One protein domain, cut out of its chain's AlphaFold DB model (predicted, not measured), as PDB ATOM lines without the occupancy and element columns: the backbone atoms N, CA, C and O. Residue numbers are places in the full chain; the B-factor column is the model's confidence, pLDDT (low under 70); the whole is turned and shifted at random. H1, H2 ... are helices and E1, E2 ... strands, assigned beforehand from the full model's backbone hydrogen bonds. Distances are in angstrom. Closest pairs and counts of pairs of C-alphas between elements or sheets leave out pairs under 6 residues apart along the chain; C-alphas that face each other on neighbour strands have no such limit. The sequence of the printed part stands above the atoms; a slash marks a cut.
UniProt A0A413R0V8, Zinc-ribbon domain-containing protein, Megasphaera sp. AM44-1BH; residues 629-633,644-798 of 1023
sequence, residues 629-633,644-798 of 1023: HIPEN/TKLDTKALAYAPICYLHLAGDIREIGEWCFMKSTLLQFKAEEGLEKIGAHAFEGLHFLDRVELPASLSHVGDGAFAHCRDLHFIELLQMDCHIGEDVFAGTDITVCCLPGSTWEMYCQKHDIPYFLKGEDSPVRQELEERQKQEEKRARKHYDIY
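Overview. This is residues 629 to 633 and 644 to 798 of the 1023 residues of the protein "Zinc-ribbon domain-containing protein" of Megasphaera sp. AM44-1BH (UniProt A0A413R0V8). With little regular structure, the chain winds in stacked turns, short strands E1 to E6 along one side; H2 leaves the E6 end, residues 785 to 798 sticking out. The 160 printed residues, 54 in named elements, are mixed in class: E1 to E5, H1, E6, H2, with parallel sheets E1 E2 E3 and E4 E5 E6. The whole is compact, radius of gyration of the C-alphas 15.4 A, spanning 44 by 40 by 31 A.

Arrangement. E4, residues 726 to 729, and E5, 747 to 750, are parallel neighbours, N 729 and O 749 2.9 A apart. H1, 755 to 762, is on their sheet; E5, H1 and E6, 767 to 769, form a strand-helix-strand unit, its crossover right-handed. H2, 775 to 798, only grazes that sheet; 19 of its 20 O i to N i+4 pairs are within hydrogen-bond range.

Along the chain. E1, 658 to 661, starts at C-alpha (136.347, 145.270, 180.563). H2, 35.0 A long, ends at (139.899, 156.739, 168.568).

Size, cuts and confidence. Residues 634 to 643 are not printed; C-alphas 633 and 644 are 12.5 A apart. Residues 780 to 798 are under pLDDT 70.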
ATOM      1  N   HIS A 629     142.015 142.817 185.880       28.14
ATOM      2  CA  HIS A 629     142.486 141.429 185.964       28.14
ATOM      3  C   HIS A 629     142.569 140.996 187.434       28.14
ATOM      4  O   HIS A 629     143.251 141.647 188.225       28.14
ATOM      5  N   ILE A 630     141.913 139.891 187.789       34.44
ATOM      6  CA  ILE A 630     142.006 139.275 189.123       34.44
ATOM      7  C   ILE A 630     143.045 138.136 189.047       34.44
ATOM      8  O   ILE A 630     142.868 137.246 188.225       34.44
ATOM      9  N   PRO A 631     144.167 138.167 189.791       30.83
ATOM     10  CA  PRO A 631     145.244 137.181 189.633       30.83
ATOM     11  C   PRO A 631     144.986 135.830 190.331       30.83
ATOM     12  O   PRO A 631     144.275 135.755 191.330       30.83
ATOM     13  N   GLU A 632     145.634 134.779 189.807       31.61
ATOM     14  CA  GLU A 632     145.640 133.400 190.318       31.61
ATOM     15  C   GLU A 632     146.493 133.233 191.590       31.61
ATOM     16  O   GLU A 632     147.560 133.832 191.747       31.61
ATOM     17  N   ASN A 633     146.019 132.374 192.491       35.03
ATOM     18  CA  ASN A 633     146.626 132.049 193.777       35.03
ATOM     19  C   ASN A 633     147.655 130.907 193.599       35.03
ATOM     20  O   ASN A 633     147.300 129.849 193.084       35.03
ATOM     21  N   THR A 644     135.093 134.088 197.875       58.66
ATOM     22  CA  THR A 644     134.592 133.260 196.763       58.66
ATOM     23  C   THR A 644     133.362 133.865 196.085       58.66
ATOM     24  O   THR A 644     132.755 133.229 195.230       58.66
ATOM     25  N   LYS A 645     132.956 135.089 196.446       60.06
ATOM     26  CA  LYS A 645     131.729 135.717 195.948       60.06
ATOM     27  C   LYS A 645     131.897 137.218 195.728       60.06
ATOM     28  O   LYS A 645     132.385 137.915 196.612       60.06
ATOM     29  N   LEU A 646     131.430 137.712 194.582       57.94
ATOM     30  CA  LEU A 646     131.124 139.123 194.368       57.94
ATOM     31  C   LEU A 646     129.750 139.420 194.962       57.94
ATOM     32  O   LEU A 646     128.774 138.740 194.653       57.94
ATOM     33  N   ASP A 647     129.659 140.430 195.817       51.38
ATOM     34  CA  ASP A 647     128.421 140.709 196.537       51.38
ATOM     35  C   ASP A 647     127.323 141.327 195.658       51.38
ATOM     36  O   ASP A 647     127.547 141.918 194.595       51.38
ATOM     37  N   THR A 648     126.088 141.183 196.136       61.72
ATOM     38  CA  THR A 648     124.892 141.779 195.537       61.72
ATOM     39  C   THR A 648     125.074 143.290 195.359       61.72
ATOM     40  O   THR A 648     125.412 143.992 196.311       61.72
ATOM     41  N   LYS A 649     124.810 143.805 194.149       45.09
ATOM     42  CA  LYS A 649     124.949 145.228 193.756       45.09
ATOM     43  C   LYS A 649     126.348 145.833 193.901       45.09
ATOM     44  O   LYS A 649     126.459 147.056 193.855       45.09
ATOM     45  N   ALA A 650     127.397 145.024 194.055       43.91
ATOM     46  CA  ALA A 650     128.747 145.530 194.315       43.91
ATOM     47  C   ALA A 650     129.233 146.560 193.278       43.91
ATOM     48  O   ALA A 650     129.938 147.500 193.634       43.91
ATOM     49  N   LEU A 651     128.834 146.404 192.014       44.38
ATOM     50  CA  LEU A 651     129.301 147.184 190.867       44.38
ATOM     51  C   LEU A 651     128.139 147.669 189.980       44.38
ATOM     52  O   LEU A 651     128.316 147.836 188.775       44.38
ATOM     53  N   ALA A 652     126.946 147.881 190.547       42.97
ATOM     54  CA  ALA A 652     125.800 148.403 189.802       42.97
ATOM     55  C   ALA A 652     126.055 149.859 189.369       42.97
ATOM     56  O   ALA A 652     126.538 150.664 190.166       42.97
ATOM     57  N   TYR A 653     125.688 150.212 188.133       42.00
ATOM     58  CA  TYR A 653     125.927 151.519 187.498       42.00
ATOM     59  C   TYR A 653     127.406 151.915 187.360       42.00
ATOM     60  O   TYR A 653     127.725 153.087 187.145       42.00
ATOM     61  N   ALA A 654     128.326 150.964 187.509       40.56
ATOM     62  CA  ALA A 654     129.751 151.246 187.503       40.56
ATOM     63  C   ALA A 654     130.268 151.537 186.076       40.56
ATOM     64  O   ALA A 654     129.905 150.830 185.131       40.56
ATOM     65  N   PRO A 655     131.154 152.534 185.892       38.97
ATOM     66  CA  PRO A 655     131.746 152.863 184.596       38.97
ATOM     67  C   PRO A 655     132.928 151.928 184.260       38.97
ATOM     68  O   PRO A 655     134.072 152.361 184.130       38.97
ATOM     69  N   ILE A 656     132.668 150.621 184.192       43.34
ATOM     70  CA  ILE A 656     133.658 149.570 183.902       43.34
ATOM     71  C   ILE A 656     133.482 149.147 182.449       43.34
ATOM     72  O   ILE A 656     132.353 148.907 182.062       43.34
ATOM     73  N   CYS A 657     134.553 149.038 181.656       38.06
ATOM     74  CA  CYS A 657     134.465 148.627 180.243       38.06
ATOM     75  C   CYS A 657     134.849 147.154 180.019       38.06
ATOM     76  O   CYS A 657     134.210 146.465 179.234       38.06
ATOM     77  N   TYR A 658     135.857 146.642 180.727       42.22
ATOM     78  CA  TYR A 658     136.347 145.270 180.563       42.22
ATOM     79  C   TYR A 658     136.515 144.610 181.926       42.22
ATOM     80  O   TYR A 658     137.143 145.191 182.815       42.22
ATOM     81  N   LEU A 659     135.994 143.395 182.073       50.56
ATOM     82  CA  LEU A 659     136.145 142.603 183.287       50.56
ATOM     83  C   LEU A 659     136.578 141.180 182.948       50.56
ATOM     84  O   LEU A 659     135.886 140.477 182.212       50.56
ATOM     85  N   HIS A 660     137.699 140.757 183.528       51.22
ATOM     86  CA  HIS A 660     138.181 139.387 183.456       51.22
ATOM     87  C   HIS A 660     138.281 138.791 184.867       51.22
ATOM     88  O   HIS A 660     139.173 139.147 185.640       51.22
ATOM     89  N   LEU A 661     137.352 137.897 185.209       57.03
ATOM     90  CA  LEU A 661     137.376 137.127 186.448       57.03
ATOM     91  C   LEU A 661     138.284 135.906 186.276       57.03
ATOM     92  O   LEU A 661     137.925 134.972 185.565       57.03
ATOM     93  N   ALA A 662     139.430 135.919 186.947       51.19
ATOM     94  CA  ALA A 662     140.318 134.773 187.110       51.19
ATOM     95  C   ALA A 662     140.570 134.531 188.615       51.19
ATOM     96  O   ALA A 662     140.412 135.449 189.426       51.19
ATOM     97  N   GLY A 663     140.883 133.293 189.007       57.09
ATOM     98  CA  GLY A 663     141.074 132.898 190.415       57.09
ATOM     99  C   GLY A 663     139.827 132.332 191.122       57.09
ATOM    100  O   GLY A 663     138.914 131.812 190.492       57.09
ATOM    101  N   ASP A 664     139.788 132.416 192.460       63.09
ATOM    102  CA  ASP A 664     138.887 131.637 193.339       63.09
ATOM    103  C   ASP A 664     137.420 132.147 193.444       63.09
ATOM    104  O   ASP A 664     136.680 131.748 194.352       63.09
ATOM    105  N   ILE A 665     136.962 133.038 192.553       62.59
ATOM    106  CA  ILE A 665     135.591 133.590 192.591       62.59
ATOM    107  C   ILE A 665     134.585 132.569 192.047       62.59
ATOM    108  O   ILE A 665     134.569 132.259 190.860       62.59
ATOM    109  N   ARG A 666     133.682 132.116 192.920       76.69
ATOM    110  CA  ARG A 666     132.647 131.111 192.646       76.69
ATOM    111  C   ARG A 666     131.257 131.694 192.409       76.69
ATOM    112  O   ARG A 666     130.467 131.076 191.708       76.69
ATOM    113  N   GLU A 667     130.920 132.862 192.950       79.75
ATOM    114  CA  GLU A 667     129.569 133.430 192.809       79.75
ATOM    115  C   GLU A 667     129.581 134.924 192.458       79.75
ATOM    116  O   GLU A 667     130.317 135.705 193.048       79.75
ATOM    117  N   ILE A 668     128.707 135.344 191.544       80.50
ATOM    118  CA  ILE A 668     128.330 136.742 191.316       80.50
ATOM    119  C   ILE A 668     126.979 136.982 191.982       80.50
ATOM    120  O   ILE A 668     126.020 136.258 191.730       80.50
ATOM    121  N   GLY A 669     126.898 137.989 192.840       64.25
ATOM    122  CA  GLY A 669     125.689 138.358 193.562       64.25
ATOM    123  C   GLY A 669     124.610 138.963 192.666       64.25
ATOM    124  O   GLY A 669     124.819 139.287 191.498       64.25
ATOM    125  N   GLU A 670     123.423 139.138 193.229       81.62
ATOM    126  CA  GLU A 670     122.277 139.682 192.498       81.62
ATOM    127  C   GLU A 670     122.506 141.163 192.146       81.62
ATOM    128  O   GLU A 670     123.118 141.904 192.918       81.62
ATOM    129  N   TRP A 671     122.043 141.624 190.982       70.19
ATOM    130  CA  TRP A 671     122.239 143.001 190.485       70.19
ATOM    131  C   TRP A 671     123.694 143.505 190.491       70.19
ATOM    132  O   TRP A 671     123.914 144.716 190.503       70.19
ATOM    133  N   CYS A 672     124.691 142.613 190.527       62.50
ATOM    134  CA  CYS A 672     126.089 142.977 190.761       62.50
ATOM    135  C   CYS A 672     126.612 144.045 189.789       62.50
ATOM    136  O   CYS A 672     127.311 144.937 190.236       62.50
ATOM    137  N   PHE A 673     126.207 144.020 188.520       61.53
ATOM    138  CA  PHE A 673     126.606 144.921 187.430       61.53
ATOM    139  C   PHE A 673     125.421 145.616 186.752       61.53
ATOM    140  O   PHE A 673     125.537 146.073 185.618       61.53
ATOM    141  N   MET A 674     124.259 145.694 187.399       65.69
ATOM    142  CA  MET A 674     123.065 146.262 186.769       65.69
ATOM    143  C   MET A 674     123.337 147.685 186.234       65.69
ATOM    144  O   MET A 674     123.733 148.559 187.008       65.69
ATOM    145  N   LYS A 675     123.076 147.933 184.942       49.00
ATOM    146  CA  LYS A 675     123.220 149.230 184.239       49.00
ATOM    147  C   LYS A 675     124.625 149.855 184.259       49.00
ATOM    148  O   LYS A 675     124.764 151.073 184.157       49.00
ATOM    149  N   SER A 676     125.662 149.042 184.408       50.47
ATOM    150  CA  SER A 676     127.068 149.441 184.248       50.47
ATOM    151  C   SER A 676     127.452 149.662 182.769       50.47
ATOM    152  O   SER A 676     126.659 149.408 181.863       50.47
ATOM    153  N   THR A 677     128.665 150.149 182.486       45.44
ATOM    154  CA  THR A 677     129.144 150.397 181.102       45.44
ATOM    155  C   THR A 677     129.938 149.225 180.510       45.44
ATOM    156  O   THR A 677     130.804 149.428 179.660       45.44
ATOM    157  N   LEU A 678     129.721 148.010 181.024       51.47
ATOM    158  CA  LEU A 678     130.553 146.843 180.732       51.47
ATOM    159  C   LEU A 678     130.390 146.422 179.271       51.47
ATOM    160  O   LEU A 678     129.280 146.118 178.856       51.47
ATOM    161  N   LEU A 679     131.502 146.406 178.530       47.22
ATOM    162  CA  LEU A 679     131.594 146.058 177.110       47.22
ATOM    163  C   LEU A 679     131.987 144.592 176.911       47.22
ATOM    164  O   LEU A 679     131.432 143.910 176.055       47.22
ATOM    165  N   GLN A 680     132.922 144.084 177.718       50.53
ATOM    166  CA  GLN A 680     133.320 142.679 177.665       50.53
ATOM    167  C   GLN A 680     133.489 142.080 179.060       50.53
ATOM    168  O   GLN A 680     134.153 142.646 179.932       50.53
ATOM    169  N   PHE A 681     132.929 140.887 179.228       72.25
ATOM    170  CA  PHE A 681     133.058 140.045 180.405       72.25
ATOM    171  C   PHE A 681     133.706 138.713 180.033       72.25
ATOM    172  O   PHE A 681     133.279 138.051 179.090       72.25
ATOM    173  N   LYS A 682     134.706 138.292 180.800       64.00
ATOM    174  CA  LYS A 682     135.277 136.947 180.734       64.00
ATOM    175  C   LYS A 682     135.386 136.390 182.141       64.00
ATOM    176  O   LYS A 682     135.863 137.092 183.027       64.00
ATOM    177  N   ALA A 683     134.992 135.143 182.343       70.06
ATOM    178  CA  ALA A 683     135.261 134.403 183.566       70.06
ATOM    179  C   ALA A 683     135.977 133.085 183.250       70.06
ATOM    180  O   ALA A 683     135.630 132.399 182.288       70.06
ATOM    181  N   GLU A 684     136.993 132.760 184.044       72.50
ATOM    182  CA  GLU A 684     137.745 131.505 183.958       72.50
ATOM    183  C   GLU A 684     137.103 130.399 184.808       72.50
ATOM    184  O   GLU A 684     136.161 130.640 185.569       72.50
ATOM    185  N   GLU A 685     137.572 129.161 184.630       81.50
ATOM    186  CA  GLU A 685     137.060 127.995 185.359       81.50
ATOM    187  C   GLU A 685     137.149 128.210 186.875       81.50
ATOM    188  O   GLU A 685     138.201 128.555 187.405       81.50
ATOM    189  N   GLY A 686     136.031 127.997 187.568       78.38
ATOM    190  CA  GLY A 686     135.891 128.270 189.000       78.38
ATOM    191  C   GLY A 686     134.623 129.049 189.343       78.38
ATOM    192  O   GLY A 686     134.083 128.862 190.431       78.38
ATOM    193  N   LEU A 687     134.085 129.846 188.410       85.81
ATOM    194  CA  LEU A 687     132.799 130.517 188.609       85.81
ATOM    195  C   LEU A 687     131.647 129.504 188.530       85.81
ATOM    196  O   LEU A 687     131.444 128.867 187.500       85.81
ATOM    197  N   GLU A 688     130.877 129.380 189.610       90.69
ATOM    198  CA  GLU A 688     129.793 128.409 189.787       90.69
ATOM    199  C   GLU A 688     128.398 129.044 189.671       90.69
ATOM    200  O   GLU A 688     127.457 128.361 189.255       90.69
ATOM    201  N   LYS A 689     128.230 130.331 190.015       91.75
ATOM    202  CA  LYS A 689     126.907 130.975 190.099       91.75
ATOM    203  C   LYS A 689     126.883 132.441 189.653       91.75
ATOM    204  O   LYS A 689     127.730 133.228 190.057       91.75
ATOM    205  N   ILE A 690     125.846 132.830 188.912       94.31
ATOM    206  CA  ILE A 690     125.468 134.219 188.609       94.31
ATOM    207  C   ILE A 690     124.098 134.502 189.233       94.31
ATOM    208  O   ILE A 690     123.144 133.759 189.015       94.31
ATOM    209  N   GLY A 691     123.998 135.557 190.036       88.81
ATOM    210  CA  GLY A 691     122.778 135.965 190.725       88.81
ATOM    211  C   GLY A 691     121.736 136.592 189.797       88.81
ATOM    212  O   GLY A 691     122.031 136.990 188.670       88.81
ATOM    213  N   ALA A 692     120.506 136.707 190.296       92.31
ATOM    214  CA  ALA A 692     119.414 137.350 189.577       92.31
ATOM    215  C   ALA A 692     119.770 138.797 189.199       92.31
ATOM    216  O   ALA A 692     120.376 139.525 189.990       92.31
ATOM    217  N   HIS A 693     119.412 139.208 187.984       90.62
ATOM    218  CA  HIS A 693     119.623 140.552 187.438       90.62
ATOM    219  C   HIS A 693     121.081 141.043 187.438       90.62
ATOM    220  O   HIS A 693     121.332 142.245 187.336       90.62
ATOM    221  N   ALA A 694     122.062 140.142 187.588       83.12
ATOM    222  CA  ALA A 694     123.461 140.511 187.785       83.12
ATOM    223  C   ALA A 694     124.015 141.427 186.683       83.12
ATOM    224  O   ALA A 694     124.770 142.329 187.006       83.12
ATOM    225  N   PHE A 695     123.607 141.257 185.430       86.19
ATOM    226  CA  PHE A 695     124.043 142.026 184.263       86.19
ATOM    227  C   PHE A 695     122.877 142.780 183.596       86.19
ATOM    228  O   PHE A 695     122.959 143.150 182.430       86.19
ATOM    229  N   GLU A 696     121.775 143.027 184.313       85.56
ATOM    230  CA  GLU A 696     120.592 143.660 183.721       85.56
ATOM    231  C   GLU A 696     120.878 145.093 183.235       85.56
ATOM    232  O   GLU A 696     121.401 145.931 183.975       85.56
ATOM    233  N   GLY A 697     120.456 145.420 182.013       68.69
ATOM    234  CA  GLY A 697     120.492 146.779 181.470       68.69
ATOM    235  C   GLY A 697     121.872 147.241 181.004       68.69
ATOM    236  O   GLY A 697     122.099 148.447 180.909       68.69
ATOM    237  N   LEU A 698     122.792 146.313 180.732       71.50
ATOM    238  CA  LEU A 698     124.092 146.620 180.143       71.50
ATOM    239  C   LEU A 698     123.958 146.875 178.644       71.50
ATOM    240  O   LEU A 698     123.938 145.958 177.829       71.50
ATOM    241  N   HIS A 699     123.833 148.146 178.274       56.19
ATOM    242  CA  HIS A 699     123.560 148.514 176.888       56.19
ATOM    243  C   HIS A 699     124.719 148.205 175.939       56.19
ATOM    244  O   HIS A 699     124.431 147.780 174.832       56.19
ATOM    245  N   PHE A 700     125.967 148.312 176.403       49.31
ATOM    246  CA  PHE A 700     127.173 148.136 175.585       49.31
ATOM    247  C   PHE A 700     127.808 146.745 175.679       49.31
ATOM    248  O   PHE A 700     128.889 146.550 175.139       49.31
ATOM    249  N   LEU A 701     127.217 145.800 176.418       67.56
ATOM    250  CA  LEU A 701     127.835 144.492 176.635       67.56
ATOM    251  C   LEU A 701     127.818 143.683 175.340       67.56
ATOM    252  O   LEU A 701     126.794 143.116 175.001       67.56
ATOM    253  N   ASP A 702     128.954 143.613 174.659       60.31
ATOM    254  CA  ASP A 702     129.113 142.958 173.358       60.31
ATOM    255  C   ASP A 702     129.561 141.501 173.516       60.31
ATOM    256  O   ASP A 702     129.036 140.586 172.883       60.31
ATOM    257  N   ARG A 703     130.524 141.254 174.415       62.47
ATOM    258  CA  ARG A 703     131.174 139.943 174.517       62.47
ATOM    259  C   ARG A 703     131.161 139.383 175.929       62.47
ATOM    260  O   ARG A 703     131.701 139.982 176.855       62.47
ATOM    261  N   VAL A 704     130.606 138.182 176.072       82.12
ATOM    262  CA  VAL A 704     130.515 137.449 177.339       82.12
ATOM    263  C   VAL A 704     131.109 136.053 177.164       82.12
ATOM    264  O   VAL A 704     130.635 135.268 176.348       82.12
ATOM    265  N   GLU A 705     132.140 135.736 177.942       77.38
ATOM    266  CA  GLU A 705     132.766 134.412 178.001       77.38
ATOM    267  C   GLU A 705     132.541 133.804 179.389       77.38
ATOM    268  O   GLU A 705     133.085 134.293 180.381       77.38
ATOM    269  N   LEU A 706     131.715 132.753 179.456       88.38
ATOM    270  CA  LEU A 706     131.383 132.041 180.694       88.38
ATOM    271  C   LEU A 706     132.086 130.673 180.748       88.38
ATOM    272  O   LEU A 706     132.125 129.980 179.727       88.38
ATOM    273  N   PRO A 707     132.591 130.246 181.919       87.06
ATOM    274  CA  PRO A 707     133.311 128.984 182.071       87.06
ATOM    275  C   PRO A 707     132.368 127.781 182.142       87.06
ATOM    276  O   PRO A 707     131.190 127.914 182.483       87.06
ATOM    277  N   ALA A 708     132.885 126.581 181.874       84.25
ATOM    278  CA  ALA A 708     132.111 125.343 181.956       84.25
ATOM    279  C   ALA A 708     131.686 124.999 183.396       84.25
ATOM    280  O   ALA A 708     130.672 124.325 183.577       84.25
ATOM    281  N   SER A 709     132.412 125.491 184.407       87.31
ATOM    282  CA  SER A 709     132.083 125.345 185.832       87.31
ATOM    283  C   SER A 709     130.770 126.007 186.273       87.31
ATOM    284  O   SER A 709     130.282 125.719 187.369       87.31
ATOM    285  N   LEU A 710     130.190 126.897 185.461       93.06
ATOM    286  CA  LEU A 710     128.980 127.632 185.818       93.06
ATOM    287  C   LEU A 710     127.774 126.680 185.915       93.06
ATOM    288  O   LEU A 710     127.407 126.011 184.956       93.06
ATOM    289  N   SER A 711     127.134 126.631 187.079       91.81
ATOM    290  CA  SER A 711     126.039 125.694 187.383       91.81
ATOM    291  C   SER A 711     124.711 126.384 187.705       91.81
ATOM    292  O   SER A 711     123.671 125.724 187.783       91.81
ATOM    293  N   HIS A 712     124.712 127.710 187.880       95.62
ATOM    294  CA  HIS A 712     123.514 128.477 188.205       95.62
ATOM    295  C   HIS A 712     123.537 129.888 187.607       95.62
ATOM    296  O   HIS A 712     124.483 130.642 187.821       95.62
ATOM    297  N   VAL A 713     122.449 130.276 186.944       95.56
ATOM    298  CA  VAL A 713     122.170 131.639 186.476       95.56
ATOM    299  C   VAL A 713     120.787 132.043 186.983       95.56
ATOM    300  O   VAL A 713     119.810 131.342 186.729       95.56
ATOM    301  N   GLY A 714     120.714 133.136 187.741       92.56
ATOM    302  CA  GLY A 714     119.480 133.628 188.353       92.56
ATOM    303  C   GLY A 714     118.561 134.380 187.389       92.56
ATOM    304  O   GLY A 714     118.930 134.683 186.254       92.56
ATOM    305  N   ASP A 715     117.360 134.701 187.868       93.25
ATOM    306  CA  ASP A 715     116.301 135.346 187.082       93.25
ATOM    307  C   ASP A 715     116.767 136.676 186.472       93.25
ATOM    308  O   ASP A 715     117.437 137.468 187.134       93.25
ATOM    309  N   GLY A 716     116.448 136.926 185.201       91.44
ATOM    310  CA  GLY A 716     116.772 138.192 184.534       91.44
ATOM    311  C   GLY A 716     118.262 138.541 184.449       91.44
ATOM    312  O   GLY A 716     118.589 139.706 184.229       91.44
ATOM    313  N   ALA A 717     119.180 137.583 184.653       94.50
ATOM    314  CA  ALA A 717     120.608 137.873 184.803       94.50
ATOM    315  C   ALA A 717     121.208 138.709 183.662       94.50
ATOM    316  O   ALA A 717     122.066 139.527 183.956       94.50
ATOM    317  N   PHE A 718     120.743 138.565 182.418       93.88
ATOM    318  CA  PHE A 718     121.191 139.315 181.236       93.88
ATOM    319  C   PHE A 718     120.034 140.061 180.544       93.88
ATOM    320  O   PHE A 718     120.054 140.280 179.328       93.88
ATOM    321  N   ALA A 719     119.000 140.451 181.294       87.50
ATOM    322  CA  ALA A 719     117.858 141.172 180.741       87.50
ATOM    323  C   ALA A 719     118.260 142.578 180.252       87.50
ATOM    324  O   ALA A 719     119.115 143.239 180.839       87.50
ATOM    325  N   HIS A 720     117.632 143.064 179.182       81.38
ATOM    326  CA  HIS A 720     117.837 144.400 178.607       81.38
ATOM    327  C   HIS A 720     119.289 144.753 178.204       81.38
ATOM    328  O   HIS A 720     119.651 145.939 178.186       81.38
ATOM    329  N   CYS A 721     120.113 143.759 177.863       79.31
ATOM    330  CA  CYS A 721     121.436 143.975 177.272       79.31
ATOM    331  C   CYS A 721     121.269 144.215 175.770       79.31
ATOM    332  O   CYS A 721     120.766 143.347 175.066       79.31
ATOM    333  N   ARG A 722     121.601 145.414 175.279       70.62
ATOM    334  CA  ARG A 722     121.235 145.810 173.906       70.62
ATOM    335  C   ARG A 722     122.212 145.294 172.865       70.62
ATOM    336  O   ARG A 722     121.754 144.739 171.875       70.62
ATOM    337  N   ASP A 723     123.502 145.437 173.138       63.75
ATOM    338  CA  ASP A 723     124.565 145.047 172.210       63.75
ATOM    339  C   ASP A 723     125.003 143.578 172.398       63.75
ATOM    340  O   ASP A 723     125.863 143.083 171.675       63.75
ATOM    341  N   LEU A 724     124.380 142.842 173.335       79.69
ATOM    342  CA  LEU A 724     124.668 141.423 173.561       79.69
ATOM    343  C   LEU A 724     123.900 140.563 172.555       79.69
ATOM    344  O   LEU A 724     122.861 139.981 172.873       79.69
ATOM    345  N   HIS A 725     124.421 140.475 171.336       78.94
ATOM    346  CA  HIS A 725     123.772 139.749 170.239       78.94
ATOM    347  C   HIS A 725     124.114 138.260 170.185       78.94
ATOM    348  O   HIS A 725     123.379 137.469 169.585       78.94
ATOM    349  N   PHE A 726     125.217 137.854 170.815       83.38
ATOM    350  CA  PHE A 726     125.688 136.476 170.793       83.38
ATOM    351  C   PHE A 726     126.321 136.054 172.115       83.38
ATOM    352  O   PHE A 726     127.108 136.792 172.705       83.38
ATOM    353  N   ILE A 727     126.035 134.824 172.540       88.12
ATOM    354  CA  ILE A 727     126.702 134.201 173.685       88.12
ATOM    355  C   ILE A 727     126.885 132.693 173.469       88.12
ATOM    356  O   ILE A 727     125.989 131.998 172.979       88.12
ATOM    357  N   GLU A 728     128.052 132.173 173.857       86.75
ATOM    358  CA  GLU A 728     128.299 130.730 173.939       86.75
ATOM    359  C   GLU A 728     128.013 130.225 175.358       86.75
ATOM    360  O   GLU A 728     128.666 130.634 176.317       86.75
ATOM    361  N   LEU A 729     127.059 129.300 175.487       89.94
ATOM    362  CA  LEU A 729     126.634 128.702 176.754       89.94
ATOM    363  C   LEU A 729     126.865 127.194 176.708       89.94
ATOM    364  O   LEU A 729     126.059 126.421 176.191       89.94
ATOM    365  N   LEU A 730     128.029 126.775 177.199       87.00
ATOM    366  CA  LEU A 730     128.557 125.419 177.008       87.00
ATOM    367  C   LEU A 730     128.389 124.521 178.235       87.00
ATOM    368  O   LEU A 730     129.011 123.465 178.324       87.00
ATOM    369  N   GLN A 731     127.568 124.944 179.187       90.88
ATOM    370  CA  GLN A 731     127.277 124.201 180.403       90.88
ATOM    371  C   GLN A 731     126.218 123.132 180.092       90.88
ATOM    372  O   GLN A 731     125.147 123.456 179.580       90.88
ATOM    373  N   MET A 732     126.512 121.856 180.375       86.62
ATOM    374  CA  MET A 732     125.579 120.750 180.097       86.62
ATOM    375  C   MET A 732     124.355 120.810 181.022       86.62
ATOM    376  O   MET A 732     123.218 120.795 180.551       86.62
ATOM    377  N   ASP A 733     124.611 120.953 182.323       87.12
ATOM    378  CA  ASP A 733     123.608 121.014 183.382       87.12
ATOM    379  C   ASP A 733     123.775 122.319 184.175       87.12
ATOM    380  O   ASP A 733     124.644 122.434 185.038       87.12
ATOM    381  N   CYS A 734     122.942 123.315 183.880       90.50
ATOM    382  CA  CYS A 734     122.896 124.594 184.592       90.50
ATOM    383  C   CYS A 734     121.461 124.891 185.039       90.50
ATOM    384  O   CYS A 734     120.522 124.738 184.254       90.50
ATOM    385  N   HIS A 735     121.280 125.340 186.282       93.44
ATOM    386  CA  HIS A 735     120.019 125.930 186.726       93.44
ATOM    387  C   HIS A 735     119.848 127.297 186.062       93.44
ATOM    388  O   HIS A 735     120.723 128.153 186.191       93.44
ATOM    389  N   ILE A 736     118.721 127.514 185.387       92.50
ATOM    390  CA  ILE A 736     118.439 128.738 184.632       92.50
ATOM    391  C   ILE A 736     117.185 129.379 185.227       92.50
ATOM    392  O   ILE A 736     116.145 128.726 185.322       92.50
ATOM    393  N   GLY A 737     117.311 130.631 185.659       88.75
ATOM    394  CA  GLY A 737     116.211 131.436 186.177       88.75
ATOM    395  C   GLY A 737     115.175 131.812 185.116       88.75
ATOM    396  O   GLY A 737     115.344 131.567 183.918       88.75
ATOM    397  N   GLU A 738     114.080 132.423 185.547       90.50
ATOM    398  CA  GLU A 738     113.081 132.970 184.631       90.50
ATOM    399  C   GLU A 738     113.634 134.210 183.907       90.50
ATOM    400  O   GLU A 738     114.412 134.986 184.464       90.50
ATOM    401  N   ASP A 739     113.256 134.390 182.637       89.69
ATOM    402  CA  ASP A 739     113.478 135.636 181.890       89.69
ATOM    403  C   ASP A 739     114.940 136.136 181.800       89.69
ATOM    404  O   ASP A 739     115.183 137.333 181.648       89.69
ATOM    405  N   VAL A 740     115.930 135.233 181.828       93.88
ATOM    406  CA  VAL A 740     117.376 135.545 181.793       93.88
ATOM    407  C   VAL A 740     117.759 136.537 180.693       93.88
ATOM    408  O   VAL A 740     118.574 137.415 180.954       93.88
ATOM    409  N   PHE A 741     117.163 136.435 179.503       93.25
ATOM    410  CA  PHE A 741     117.422 137.316 178.353       93.25
ATOM    411  C   PHE A 741     116.233 138.231 178.010       93.25
ATOM    412  O   PHE A 741     116.069 138.642 176.861       93.25
ATOM    413  N   ALA A 742     115.360 138.550 178.970       87.69
ATOM    414  CA  ALA A 742     114.187 139.374 178.688       87.69
ATOM    415  C   ALA A 742     114.565 140.741 178.097       87.69
ATOM    416  O   ALA A 742     115.330 141.509 178.677       87.69
ATOM    417  N   GLY A 743     114.005 141.061 176.926       79.81
ATOM    418  CA  GLY A 743     114.272 142.318 176.225       79.81
ATOM    419  C   GLY A 743     115.692 142.459 175.661       79.81
ATOM    420  O   GLY A 743     116.091 143.587 175.377       79.81
ATOM    421  N   THR A 744     116.423 141.349 175.520       81.31
ATOM    422  CA  THR A 744     117.746 141.240 174.887       81.31
ATOM    423  C   THR A 744     117.591 140.487 173.558       81.31
ATOM    424  O   THR A 744     117.019 139.398 173.539       81.31
ATOM    425  N   ASP A 745     118.044 141.068 172.443       82.50
ATOM    426  CA  ASP A 745     117.986 140.435 171.111       82.50
ATOM    427  C   ASP A 745     119.250 139.593 170.886       82.50
ATOM    428  O   ASP A 745     120.297 140.133 170.520       82.50
ATOM    429  N   ILE A 746     119.162 138.290 171.178       87.69
ATOM    430  CA  ILE A 746     120.318 137.393 171.296       87.69
ATOM    431  C   ILE A 746     120.135 136.077 170.544       87.69
ATOM    432  O   ILE A 746     119.053 135.492 170.509       87.69
ATOM    433  N   THR A 747     121.236 135.583 169.980       86.56
ATOM    434  CA  THR A 747     121.371 134.213 169.470       86.56
ATOM    435  C   THR A 747     122.324 133.418 170.360       86.56
ATOM    436  O   THR A 747     123.416 133.884 170.684       86.56
ATOM    437  N   VAL A 748     121.936 132.201 170.743       90.00
ATOM    438  CA  VAL A 748     122.705 131.358 171.676       90.00
ATOM    439  C   VAL A 748     123.368 130.186 170.946       90.00
ATOM    440  O   VAL A 748     122.738 129.492 170.152       90.00
ATOM    441  N   CYS A 749     124.636 129.907 171.249       88.12
ATOM    442  CA  CYS A 749     125.270 128.632 170.901       88.12
ATOM    443  C   CYS A 749     125.326 127.737 172.142       88.12
ATOM    444  O   CYS A 749     125.957 128.110 173.131       88.12
ATOM    445  N   CYS A 750     124.731 126.545 172.089       90.69
ATOM    446  CA  CYS A 750     124.693 125.618 173.227       90.69
ATOM    447  C   CYS A 750     125.046 124.171 172.844       90.69
ATOM    448  O   CYS A 750     125.182 123.828 171.668       90.69
ATOM    449  N   LEU A 751     125.269 123.310 173.843       89.31
ATOM    450  CA  LEU A 751     125.531 121.883 173.619       89.31
ATOM    451  C   LEU A 751     124.226 121.097 173.360       89.31
ATOM    452  O   LEU A 751     123.211 121.392 173.997       89.31
ATOM    453  N   PRO A 752     124.248 120.058 172.499       88.94
ATOM    454  CA  PRO A 752     123.105 119.162 172.310       88.94
ATOM    455  C   PRO A 752     122.684 118.482 173.617       88.94
ATOM    456  O   PRO A 752     123.516 117.896 174.312       88.94
ATOM    457  N   GLY A 753     121.391 118.521 173.925       86.50
ATOM    458  CA  GLY A 753     120.781 117.950 175.124       86.50
ATOM    459  C   GLY A 753     120.981 118.765 176.403       86.50
ATOM    460  O   GLY A 753     120.606 118.287 177.470       86.50
ATOM    461  N   SER A 754     121.563 119.964 176.321       93.00
ATOM    462  CA  SER A 754     121.844 120.793 177.503       93.00
ATOM    463  C   SER A 754     120.594 121.478 178.065       93.00
ATOM    464  O   SER A 754     119.595 121.678 177.364       93.00
ATOM    465  N   THR A 755     120.650 121.916 179.326       92.62
ATOM    466  CA  THR A 755     119.565 122.725 179.915       92.62
ATOM    467  C   THR A 755     119.346 124.039 179.164       92.62
ATOM    468  O   THR A 755     118.210 124.509 179.082       92.62
ATOM    469  N   TRP A 756     120.392 124.581 178.534       93.31
ATOM    470  CA  TRP A 756     120.304 125.755 177.666       93.31
ATOM    471  C   TRP A 756     119.539 125.490 176.368       93.31
ATOM    472  O   TRP A 756     118.762 126.349 175.959       93.31
ATOM    473  N   GLU A 757     119.685 124.311 175.746       93.06
ATOM    474  CA  GLU A 757     118.865 123.927 174.585       93.06
ATOM    475  C   GLU A 757     117.375 123.901 174.956       93.06
ATOM    476  O   GLU A 757     116.551 124.527 174.287       93.06
ATOM    477  N   MET A 758     117.029 123.238 176.063       92.31
ATOM    478  CA  MET A 758     115.641 123.162 176.535       92.31
ATOM    479  C   MET A 758     115.074 124.544 176.897       92.31
ATOM    480  O   MET A 758     113.905 124.822 176.622       92.31
ATOM    481  N   TYR A 759     115.887 125.422 177.494       93.25
ATOM    482  CA  TYR A 759     115.491 126.794 177.813       93.25
ATOM    483  C   TYR A 759     115.220 127.618 176.549       93.25
ATOM    484  O   TYR A 759     114.167 128.251 176.453       93.25
ATOM    485  N   CYS A 760     116.113 127.559 175.556       91.94
ATOM    486  CA  CYS A 760     115.935 128.280 174.295       91.94
ATOM    487  C   CYS A 760     114.681 127.802 173.547       91.94
ATOM    488  O   CYS A 760     113.907 128.634 173.081       91.94
ATOM    489  N   GLN A 761     114.418 126.488 173.518       91.25
ATOM    490  CA  GLN A 761     113.189 125.916 172.945       91.25
ATOM    491  C   GLN A 761     111.919 126.389 173.664       91.25
ATOM    492  O   GLN A 761     110.898 126.623 173.026       91.25
ATOM    493  N   LYS A 762     111.957 126.502 174.996       92.12
ATOM    494  CA  LYS A 762     110.795 126.900 175.806       92.12
ATOM    495  C   LYS A 762     110.445 128.385 175.652       92.12
ATOM    496  O   LYS A 762     109.270 128.730 175.747       92.12
ATOM    497  N   HIS A 763     111.449 129.243 175.481       88.19
ATOM    498  CA  HIS A 763     111.302 130.702 175.433       88.19
ATOM    499  C   HIS A 763     111.407 131.283 174.008       88.19
ATOM    500  O   HIS A 763     111.509 132.499 173.866       88.19
ATOM    501  N   ASP A 764     111.376 130.435 172.971       89.75
ATOM    502  CA  ASP A 764     111.498 130.812 171.551       89.75
ATOM    503  C   ASP A 764     112.746 131.673 171.238       89.75
ATOM    504  O   ASP A 764     112.710 132.579 170.403       89.75
ATOM    505  N   ILE A 765     113.877 131.392 171.900       90.56
ATOM    506  CA  ILE A 765     115.151 132.101 171.686       90.56
ATOM    507  C   ILE A 765     115.914 131.440 170.524       90.56
ATOM    508  O   ILE A 765     116.120 130.224 170.565       90.56
ATOM    509  N   PRO A 766     116.381 132.192 169.505       88.31
ATOM    510  CA  PRO A 766     117.191 131.641 168.417       88.31
ATOM    511  C   PRO A 766     118.480 130.981 168.927       88.31
ATOM    512  O   PRO A 766     119.267 131.605 169.641       88.31
ATOM    513  N   TYR A 767     118.732 129.728 168.538       90.12
ATOM    514  CA  TYR A 767     119.938 129.005 168.944       90.12
ATOM    515  C   TYR A 767     120.448 128.026 167.875       90.12
ATOM    516  O   TYR A 767     119.718 127.650 166.957       90.12
ATOM    517  N   PHE A 768     121.710 127.607 167.996       88.06
ATOM    518  CA  PHE A 768     122.293 126.506 167.220       88.06
ATOM    519  C   PHE A 768     123.208 125.640 168.090       88.06
ATOM    520  O   PHE A 768     123.747 126.098 169.103       88.06
ATOM    521  N   LEU A 769     123.389 124.376 167.698       87.19
ATOM    522  CA  LEU A 769     124.197 123.440 168.467       87.19
ATOM    523  C   LEU A 769     125.683 123.581 168.135       87.19
ATOM    524  O   LEU A 769     126.085 123.707 166.973       87.19
ATOM    525  N   LYS A 770     126.534 123.527 169.162       82.56
ATOM    526  CA  LYS A 770     127.986 123.627 168.985       82.56
ATOM    527  C   LYS A 770     128.501 122.482 168.109       82.56
ATOM    528  O   LYS A 770     128.384 121.311 168.462       82.56
ATOM    529  N   GLY A 771     129.110 122.838 166.978       74.38
ATOM    530  CA  GLY A 771     129.613 121.890 165.978       74.38
ATOM    531  C   GLY A 771     128.632 121.578 164.843       74.38
ATOM    532  O   GLY A 771     129.027 120.917 163.885       74.38
ATOM    533  N   GLU A 772     127.398 122.082 164.904       77.81
ATOM    534  CA  GLU A 772     126.427 121.994 163.815       77.81
ATOM    535  C   GLU A 772     126.679 123.088 162.762       77.81
ATOM    536  O   GLU A 772     127.119 124.202 163.069       77.81
ATOM    537  N   ASP A 773     126.431 122.758 161.496       69.31
ATOM    538  CA  ASP A 773     126.479 123.700 160.375       69.31
ATOM    539  C   ASP A 773     125.041 124.143 160.064       69.31
ATOM    540  O   ASP A 773     124.345 123.553 159.236       69.31
ATOM    541  N   SER A 774     124.558 125.113 160.846       71.81
ATOM    542  CA  SER A 774     123.180 125.622 160.803       71.81
ATOM    543  C   SER A 774     123.093 126.934 160.005       71.81
ATOM    544  O   SER A 774     124.005 127.760 160.101       71.81
ATOM    545  N   PRO A 775     121.992 127.204 159.277       72.12
ATOM    546  CA  PRO A 775     121.766 128.495 158.617       72.12
ATOM    547  C   PRO A 775     121.877 129.690 159.577       72.12
ATOM    548  O   PRO A 775     122.436 130.717 159.213       72.12
ATOM    549  N   VAL A 776     121.427 129.519 160.827       70.19
ATOM    550  CA  VAL A 776     121.513 130.538 161.890       70.19
ATOM    551  C   VAL A 776     122.971 130.861 162.232       70.19
ATOM    552  O   VAL A 776     123.320 132.016 162.451       70.19
ATOM    553  N   ARG A 777     123.847 129.848 162.225       71.88
ATOM    554  CA  ARG A 777     125.288 130.017 162.444       71.88
ATOM    555  C   ARG A 777     125.939 130.776 161.289       71.88
ATOM    556  O   ARG A 777     126.745 131.664 161.536       71.88
ATOM    557  N   GLN A 778     125.592 130.445 160.046       72.19
ATOM    558  CA  GLN A 778     126.123 131.140 158.866       72.19
ATOM    559  C   GLN A 778     125.689 132.615 158.852       72.19
ATOM    560  O   GLN A 778     126.510 133.496 158.605       72.19
ATOM    561  N   GLU A 779     124.436 132.892 159.218       70.81
ATOM    562  CA  GLU A 779     123.898 134.250 159.346       70.81
ATOM    563  C   GLU A 779     124.565 135.050 160.484       70.81
ATOM    564  O   GLU A 779     124.824 136.247 160.342       70.81
ATOM    565  N   LEU A 780     124.901 134.387 161.598       65.88
ATOM    566  CA  LEU A 780     125.638 134.977 162.718       65.88
ATOM    567  C   LEU A 780     127.103 135.275 162.359       65.88
ATOM    568  O   LEU A 780     127.592 136.365 162.640       65.88
ATOM    569  N   GLU A 781     127.799 134.337 161.708       64.31
ATOM    570  CA  GLU A 781     129.182 134.527 161.245       64.31
ATOM    571  C   GLU A 781     129.281 135.666 160.209       64.31
ATOM    572  O   GLU A 781     130.300 136.361 160.133       64.31
ATOM    573  N   GLU A 782     128.230 135.888 159.413       66.19
ATOM    574  CA  GLU A 782     128.115 137.043 158.518       66.19
ATOM    575  C   GLU A 782     127.833 138.353 159.274       66.19
ATOM    576  O   GLU A 782     128.485 139.361 158.977       66.19
ATOM    577  N   ARG A 783     126.944 138.342 160.282       59.78
ATOM    578  CA  ARG A 783     126.662 139.497 161.163       59.78
ATOM    579  C   ARG A 783     127.890 139.942 161.963       59.78
ATOM    580  O   ARG A 783     128.278 141.105 161.869       59.78
ATOM    581  N   GLN A 784     128.584 139.016 162.624       51.84
ATOM    582  CA  GLN A 784     129.804 139.300 163.395       51.84
ATOM    583  C   GLN A 784     130.924 139.882 162.517       51.84
ATOM    584  O   GLN A 784     131.615 140.814 162.922       51.84
ATOM    585  N   LYS A 785     131.077 139.414 161.268       53.69
ATOM    586  CA  LYS A 785     132.028 140.003 160.299       53.69
ATOM    587  C   LYS A 785     131.654 141.425 159.870       53.69
ATOM    588  O   LYS A 785     132.543 142.205 159.504       53.69
ATOM    589  N   GLN A 786     130.366 141.766 159.845       50.69
ATOM    590  CA  GLN A 786     129.896 143.126 159.565       50.69
ATOM    591  C   GLN A 786     130.094 144.049 160.780       50.69
ATOM    592  O   GLN A 786     130.558 145.180 160.610       50.69
ATOM    593  N   GLU A 787     129.847 143.554 161.993       44.00
ATOM    594  CA  GLU A 787     130.018 144.281 163.259       44.00
ATOM    595  C   GLU A 787     131.493 144.503 163.622       44.00
ATOM    596  O   GLU A 787     131.871 145.629 163.941       44.00
ATOM    597  N   GLU A 788     132.381 143.521 163.418       40.00
ATOM    598  CA  GLU A 788     133.838 143.696 163.574       40.00
ATOM    599  C   GLU A 788     134.395 144.797 162.657       40.00
ATOM    600  O   GLU A 788     135.315 145.533 163.029       40.00
ATOM    601  N   LYS A 789     133.842 144.943 161.445       39.56
ATOM    602  CA  LYS A 789     134.193 146.035 160.520       39.56
ATOM    603  C   LYS A 789     133.738 147.399 161.043       39.56
ATOM    604  O   LYS A 789     134.448 148.383 160.820       39.56
ATOM    605  N   ARG A 790     132.588 147.461 161.722       36.62
ATOM    606  CA  ARG A 790     132.026 148.675 162.341       36.62
ATOM    607  C   ARG A 790     132.828 149.061 163.595       36.62
ATOM    608  O   ARG A 790     133.336 150.180 163.650       36.62
ATOM    609  N   ALA A 791     133.107 148.103 164.481       35.66
ATOM    610  CA  ALA A 791     133.926 148.264 165.688       35.66
ATOM    611  C   ALA A 791     135.394 148.636 165.388       35.66
ATOM    612  O   ALA A 791     135.963 149.511 166.043       35.66
ATOM    613  N   ARG A 792     136.016 148.063 164.343       34.78
ATOM    614  CA  ARG A 792     137.357 148.489 163.880       34.78
ATOM    615  C   ARG A 792     137.375 149.916 163.349       34.78
ATOM    616  O   ARG A 792     138.313 150.651 163.643       34.78
ATOM    617  N   LYS A 793     136.343 150.326 162.600       32.94
ATOM    618  CA  LYS A 793     136.201 151.715 162.139       32.94
ATOM    619  C   LYS A 793     136.114 152.663 163.339       32.94
ATOM    620  O   LYS A 793     136.818 153.666 163.332       32.94
ATOM    621  N   HIS A 794     135.342 152.320 164.375       32.72
ATOM    622  CA  HIS A 794     135.258 153.052 165.650       32.72
ATOM    623  C   HIS A 794     136.590 153.148 166.401       32.72
ATOM    624  O   HIS A 794     137.017 154.242 166.778       32.72
ATOM    625  N   TYR A 795     137.288 152.026 166.550       34.12
ATOM    626  CA  TYR A 795     138.585 151.939 167.222       34.12
ATOM    627  C   TYR A 795     139.699 152.716 166.489       34.12
ATOM    628  O   TYR A 795     140.509 153.405 167.115       34.12
ATOM    629  N   ASP A 796     139.716 152.692 165.153       31.00
ATOM    630  CA  ASP A 796     140.698 153.423 164.341       31.00
ATOM    631  C   ASP A 796     140.486 154.948 164.373       31.00
ATOM    632  O   ASP A 796     141.440 155.711 164.200       31.00
ATOM    633  N   ILE A 797     139.265 155.428 164.630       32.25
ATOM    634  CA  ILE A 797     138.974 156.857 164.846       32.25
ATOM    635  C   ILE A 797     139.541 157.312 166.189       32.25
ATOM    636  O   ILE A 797     140.196 158.355 166.258       32.25
ATOM    637  N   TYR A 798     139.354 156.501 167.233       32.81
ATOM    638  CA  TYR A 798     139.899 156.739 168.568       32.81
ATOM    639  C   TYR A 798     141.437 156.777 168.548       32.81
ATOM    640  O   TYR A 798     142.045 157.749 168.996       32.81
TER     641      TYR A 798